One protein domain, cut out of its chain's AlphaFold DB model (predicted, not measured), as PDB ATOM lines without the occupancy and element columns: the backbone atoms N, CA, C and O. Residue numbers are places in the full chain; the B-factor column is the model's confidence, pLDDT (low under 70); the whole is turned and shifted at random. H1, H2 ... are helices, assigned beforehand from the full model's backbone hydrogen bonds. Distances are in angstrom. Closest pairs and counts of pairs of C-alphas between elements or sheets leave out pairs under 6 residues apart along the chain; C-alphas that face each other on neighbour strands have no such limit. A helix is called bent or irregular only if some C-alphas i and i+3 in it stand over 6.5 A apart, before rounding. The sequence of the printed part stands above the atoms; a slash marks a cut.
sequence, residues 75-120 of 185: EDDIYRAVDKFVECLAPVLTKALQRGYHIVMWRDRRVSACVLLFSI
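AT A GLANCE: This is residues 75 to 120 of the 185 residues of a protein of Trypanosoma vivax (strain Y486) (UniProt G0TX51). One long bent helix, H1, makes the length of an L, and a shorter helix, H2, turns off at its far end as the foot. Residues 75 to 99 of H1 stick out free, and the two helices meet at a corner. The printed part has 46 residues with two named helices, H1 then H2, and no named strand; it is all helix. It is extended, with a radius of gyration of the C-alphas of 16.2 A and spans of 47 by 20 by 10 A.

IN THESE COORDINATES: H1, residues 75 to 104, begins at C-alpha 75 (33.325, 62.083, 33.757). By its hydrogen bonds it was assigned as one helix, but it is bent: C-alphas 88 and 91 are 6.5 A apart. Its arms are H1a, residues 75 to 88, 19.8 A long, and H1b, residues 91 to 104, 19.7 A long. H2, residues 109 to 120, is 16.4 A long and ends at C-alpha 120 (61.012, 30.823, 51.909).

HOW THE PARTS SIT: H1a and H1b stand at a steep tilt of 41 degrees. H1b, with residues 103 to 104 alone, and H2, with residues 109 to 112 alone, touch only at the corner by their link; the closest C-alphas, of Ile 103 and Ser 112, are 5.0 A apart. Their lines are about perpendicular, at 83 degrees. H1a and H2 are apart. In H1a, H1b and H2 every O i to N i+4 pair is within hydrogen-bond range.

THE WHOLE: The two C-alphas farthest apart, of Glu 75 and Arg 110, are 48.4 A apart. The printed part has no cut, and the link from H1 to H2 is tight. The mean pLDDT of the printed part is 82.4; residues 75 to 76 are under 70.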
ATOM      1  N   GLU A  75      33.391  63.088  32.687       66.19
ATOM      2  CA  GLU A  75      33.325  62.083  33.757       66.19
ATOM      3  C   GLU A  75      32.994  60.695  33.183       66.19
ATOM      4  O   GLU A  75      33.633  59.707  33.543       66.19
ATOM      5  N   ASP A  76      32.106  60.642  32.186       69.88
ATOM      6  CA  ASP A  76      31.703  59.431  31.468       69.88
ATOM      7  C   ASP A  76      32.854  58.659  30.796       69.88
ATOM      8  O   ASP A  76      32.827  57.426  30.765       69.88
ATOM      9  N   ASP A  77      33.887  59.335  30.281       70.38
ATOM     10  CA  ASP A  77      35.045  58.677  29.654       70.38
ATOM     11  C   ASP A  77      35.974  58.053  30.700       70.38
ATOM     12  O   ASP A  77      36.526  56.968  30.482       70.38
ATOM     13  N   ILE A  78      36.109  58.698  31.863       71.56
ATOM     14  CA  ILE A  78      36.863  58.162  33.003       71.56
ATOM     15  C   ILE A  78      36.117  56.968  33.588       71.56
ATOM     16  O   ILE A  78      36.725  55.911  33.757       71.56
ATOM     17  N   TYR A  79      34.807  57.092  33.829       76.00
ATOM     18  CA  TYR A  79      33.977  55.986  34.307       76.00
ATOM     19  C   TYR A  79      34.046  54.795  33.356       76.00
ATOM     20  O   TYR A  79      34.290  53.679  33.799       76.00
ATOM     21  N   ARG A  80      33.964  55.019  32.041       74.62
ATOM     22  CA  ARG A  80      34.065  53.945  31.045       74.62
ATOM     23  C   ARG A  80      35.457  53.302  30.993       74.62
ATOM     24  O   ARG A  80      35.562  52.098  30.752       74.62
ATOM     25  N   ALA A  81      36.530  54.069  31.191       72.56
ATOM     26  CA  ALA A  81      37.891  53.536  31.260       72.56
ATOM     27  C   ALA A  81      38.131  52.729  32.546       72.56
ATOM     28  O   ALA A  81      38.729  51.652  32.493       72.56
ATOM     29  N   VAL A  82      37.632  53.226  33.681       78.06
ATOM     30  CA  VAL A  82      37.685  52.543  34.977       78.06
ATOM     31  C   VAL A  82      36.842  51.275  34.944       78.06
ATOM     32  O   VAL A  82      37.354  50.231  35.326       78.06
ATOM     33  N   ASP A  83      35.622  51.315  34.408       78.62
ATOM     34  CA  ASP A  83      34.765  50.134  34.279       78.62
ATOM     35  C   ASP A  83      35.414  49.076  33.402       78.62
ATOM     36  O   ASP A  83      35.526  47.932  33.822       78.62
ATOM     37  N   LYS A  84      35.970  49.441  32.240       77.81
ATOM     38  CA  LYS A  84      36.727  48.480  31.419       77.81
ATOM     39  C   LYS A  84      37.912  47.878  32.169       77.81
ATOM     40  O   LYS A  84      38.209  46.692  32.010       77.81
ATOM     41  N   PHE A  85      38.610  48.683  32.969       75.69
ATOM     42  CA  PHE A  85      39.732  48.210  33.771       75.69
ATOM     43  C   PHE A  85      39.267  47.268  34.888       75.69
ATOM     44  O   PHE A  85      39.859  46.207  35.073       75.69
ATOM     45  N   VAL A  86      38.182  47.608  35.584       82.56
ATOM     46  CA  VAL A  86      37.568  46.795  36.639       82.56
ATOM     47  C   VAL A  86      36.989  45.508  36.057       82.56
ATOM     48  O   VAL A  86      37.275  44.442  36.585       82.56
ATOM     49  N   GLU A  87      36.275  45.549  34.937       82.38
ATOM     50  CA  GLU A  87      35.755  44.367  34.241       82.38
ATOM     51  C   GLU A  87      36.871  43.422  33.786       82.38
ATOM     52  O   GLU A  87      36.715  42.204  33.858       82.38
ATOM     53  N   CYS A  88      38.021  43.953  33.358       78.94
ATOM     54  CA  CYS A  88      39.179  43.131  33.004       78.94
ATOM     55  C   CYS A  88      39.904  42.579  34.238       78.94
ATOM     56  O   CYS A  88      40.319  41.416  34.251       78.94
ATOM     57  N   LEU A  89      40.085  43.400  35.274       83.88
ATOM     58  CA  LEU A  89      40.937  43.074  36.415       83.88
ATOM     59  C   LEU A  89      40.197  42.288  37.499       83.88
ATOM     60  O   LEU A  89      40.760  41.345  38.050       83.88
ATOM     61  N   ALA A  90      38.939  42.620  37.787       85.56
ATOM     62  CA  ALA A  90      38.120  41.961  38.800       85.56
ATOM     63  C   ALA A  90      38.033  40.437  38.620       85.56
ATOM     64  O   ALA A  90      38.282  39.734  39.601       85.56
ATOM     65  N   PRO A  91      37.760  39.860  37.432       86.62
ATOM     66  CA  PRO A  91      37.706  38.405  37.279       86.62
ATOM     67  C   PRO A  91      39.079  37.743  37.449       86.62
ATOM     68  O   PRO A  91      39.162  36.606  37.915       86.62
ATOM     69  N   VAL A  92      40.166  38.428  37.083       85.25
ATOM     70  CA  VAL A  92      41.535  37.927  37.276       85.25
ATOM     71  C   VAL A  92      41.891  37.946  38.758       85.25
ATOM     72  O   VAL A  92      42.353  36.937  39.293       85.25
ATOM     73  N   LEU A  93      41.622  39.065  39.429       86.31
ATOM     74  CA  LEU A  93      41.927  39.268  40.835       86.31
ATOM     75  C   LEU A  93      41.092  38.348  41.721       86.31
ATOM     76  O   LEU A  93      41.653  37.682  42.580       86.31
ATOM     77  N   THR A  94      39.787  38.228  41.479       88.69
ATOM     78  CA  THR A  94      38.909  37.314  42.230       88.69
ATOM     79  C   THR A  94      39.337  35.858  42.073       88.69
ATOM     80  O   THR A  94      39.474  35.159  43.075       88.69
ATOM     81  N   LYS A  95      39.653  35.399  40.852       86.31
ATOM     82  CA  LYS A  95      40.199  34.047  40.633       86.31
ATOM     83  C   LYS A  95      41.543  33.846  41.330       86.31
ATOM     84  O   LYS A  95      41.769  32.783  41.910       86.31
ATOM     85  N   ALA A  96      42.434  34.833  41.269       85.38
ATOM     86  CA  ALA A  96      43.730  34.776  41.935       85.38
ATOM     87  C   ALA A  96      43.568  34.711  43.460       85.38
ATOM     88  O   ALA A  96      44.181  33.859  44.098       85.38
ATOM     89  N   LEU A  97      42.687  35.537  44.026       86.56
ATOM     90  CA  LEU A  97      42.403  35.588  45.457       86.56
ATOM     91  C   LEU A  97      41.737  34.299  45.940       86.56
ATOM     92  O   LEU A  97      42.120  33.764  46.973       86.56
ATOM     93  N   GLN A  98      40.803  33.743  45.163       86.81
ATOM     94  CA  GLN A  98      40.147  32.477  45.481       86.81
ATOM     95  C   GLN A  98      41.140  31.305  45.447       86.81
ATOM     96  O   GLN A  98      41.144  30.472  46.354       86.81
ATOM     97  N   ARG A  99      42.039  31.250  44.453       83.69
ATOM     98  CA  ARG A  99      43.137  30.263  44.443       83.69
ATOM     99  C   ARG A  99      44.098  30.471  45.608       83.69
ATOM    100  O   ARG A  99      44.463  29.496  46.257       83.69
ATOM    101  N   GLY A 100      44.480  31.715  45.884       84.56
ATOM    102  CA  GLY A 100      45.325  32.071  47.021       84.56
ATOM    103  C   GLY A 100      44.707  31.612  48.337       84.56
ATOM    104  O   GLY A 100      45.371  30.951  49.125       84.56
ATOM    105  N   TYR A 101      43.408  31.843  48.523       87.38
ATOM    106  CA  TYR A 101      42.658  31.365  49.679       87.38
ATOM    107  C   TYR A 101      42.720  29.839  49.815       87.38
ATOM    108  O   TYR A 101      43.020  29.340  50.895       87.38
ATOM    109  N   HIS A 102      42.517  29.084  48.729       85.75
ATOM    110  CA  HIS A 102      42.637  27.621  48.756       85.75
ATOM    111  C   HIS A 102      44.044  27.131  49.132       85.75
ATOM    112  O   HIS A 102      44.168  26.133  49.847       85.75
ATOM    113  N   ILE A 103      45.085  27.837  48.678       86.50
ATOM    114  CA  ILE A 103      46.486  27.552  49.013       86.50
ATOM    115  C   ILE A 103      46.753  27.866  50.492       86.50
ATOM    116  O   ILE A 103      47.342  27.043  51.192       86.50
ATOM    117  N   VAL A 104      46.278  29.004  51.001       86.44
ATOM    118  CA  VAL A 104      46.447  29.408  52.408       86.44
ATOM    119  C   VAL A 104      45.678  28.488  53.358       86.44
ATOM    120  O   VAL A 104      46.198  28.121  54.405       86.44
ATOM    121  N   MET A 105      44.481  28.035  52.974       87.31
ATOM    122  CA  MET A 105      43.688  27.050  53.726       87.31
ATOM    123  C   MET A 105      44.246  25.620  53.655       87.31
ATOM    124  O   MET A 105      43.596  24.693  54.133       87.31
ATOM    125  N   TRP A 106      45.421  25.413  53.044       86.50
ATOM    126  CA  TRP A 106      46.061  24.099  52.911       86.50
ATOM    127  C   TRP A 106      45.169  23.029  52.261       86.50
ATOM    128  O   TRP A 106      45.380  21.828  52.448       86.50
ATOM    129  N   ARG A 107      44.176  23.450  51.464       83.00
ATOM    130  CA  ARG A 107      43.195  22.536  50.865       83.00
ATOM    131  C   ARG A 107      43.838  21.596  49.849       83.00
ATOM    132  O   ARG A 107      43.376  20.471  49.686       83.00
ATOM    133  N   ASP A 108      44.931  22.041  49.232       81.44
ATOM    134  CA  ASP A 108      45.847  21.198  48.473       81.44
ATOM    135  C   ASP A 108      47.220  21.174  49.157       81.44
ATOM    136  O   ASP A 108      48.092  22.009  48.911       81.44
ATOM    137  N   ARG A 109      47.410  20.200  50.053       79.62
ATOM    138  CA  ARG A 109      48.584  20.124  50.935       79.62
ATOM    139  C   ARG A 109      49.914  20.078  50.178       79.62
ATOM    140  O   ARG A 109      50.915  20.568  50.695       79.62
ATOM    141  N   ARG A 110      49.944  19.501  48.969       81.31
ATOM    142  CA  ARG A 110      51.168  19.429  48.154       81.31
ATOM    143  C   ARG A 110      51.506  20.788  47.553       81.31
ATOM    144  O   ARG A 110      52.651  21.224  47.651       81.31
ATOM    145  N   VAL A 111      50.513  21.452  46.965       82.94
ATOM    146  CA  VAL A 111      50.697  22.766  46.341       82.94
ATOM    147  C   VAL A 111      51.026  23.813  47.401       82.94
ATOM    148  O   VAL A 111      51.994  24.549  47.236       82.94
ATOM    149  N   SER A 112      50.308  23.826  48.523       85.75
ATOM    150  CA  SER A 112      50.570  24.745  49.636       85.75
ATOM    151  C   SER A 112      51.967  24.575  50.228       85.75
ATOM    152  O   SER A 112      52.662  25.569  50.424       85.75
ATOM    153  N   ALA A 113      52.426  23.335  50.439       85.19
ATOM    154  CA  ALA A 113      53.788  23.080  50.908       85.19
ATOM    155  C   ALA A 113      54.847  23.546  49.896       85.19
ATOM    156  O   ALA A 113      55.838  24.161  50.280       85.19
ATOM    157  N   CYS A 114      54.633  23.288  48.603       86.38
ATOM    158  CA  CYS A 114      55.552  23.715  47.552       86.38
ATOM    159  C   CYS A 114      55.640  25.247  47.464       86.38
ATOM    160  O   CYS A 114      56.741  25.789  47.427       86.38
ATOM    161  N   VAL A 115      54.498  25.944  47.512       86.75
ATOM    162  CA  VAL A 115      54.434  27.415  47.515       86.75
ATOM    163  C   VAL A 115      55.112  27.994  48.757       86.75
ATOM    164  O   VAL A 115      55.846  28.970  48.636       86.75
ATOM    165  N   LEU A 116      54.925  27.384  49.931       87.56
ATOM    166  CA  LEU A 116      55.588  27.813  51.163       87.56
ATOM    167  C   LEU A 116      57.114  27.672  51.065       87.56
ATOM    168  O   LEU A 116      57.834  28.629  51.336       87.56
ATOM    169  N   LEU A 117      57.606  26.502  50.646       88.50
ATOM    170  CA  LEU A 117      59.041  26.258  50.481       88.50
ATOM    171  C   LEU A 117      59.648  27.208  49.450       88.50
ATOM    172  O   LEU A 117      60.671  27.832  49.722       88.50
ATOM    173  N   PHE A 118      58.978  27.377  48.309       87.94
ATOM    174  CA  PHE A 118      59.385  28.329  47.285       87.94
ATOM    175  C   PHE A 118      59.443  29.757  47.837       87.94
ATOM    176  O   PHE A 118      60.440  30.446  47.645       87.94
ATOM    177  N   SER A 119      58.416  30.187  48.576       84.25
ATOM    178  CA  SER A 119      58.370  31.517  49.185       84.25
ATOM    179  C   SER A 119      59.515  31.744  50.175       84.25
ATOM    180  O   SER A 119      60.086  32.831  50.189       84.25
ATOM    181  N   ILE A 120      59.875  30.739  50.980       85.69
ATOM    182  CA  ILE A 120      61.012  30.823  51.909       85.69
ATOM    183  C   ILE A 120      62.325  30.936  51.131       85.69
ATOM    184  O   ILE A 120      63.133  31.814  51.424       85.69
TER     185      ILE A 120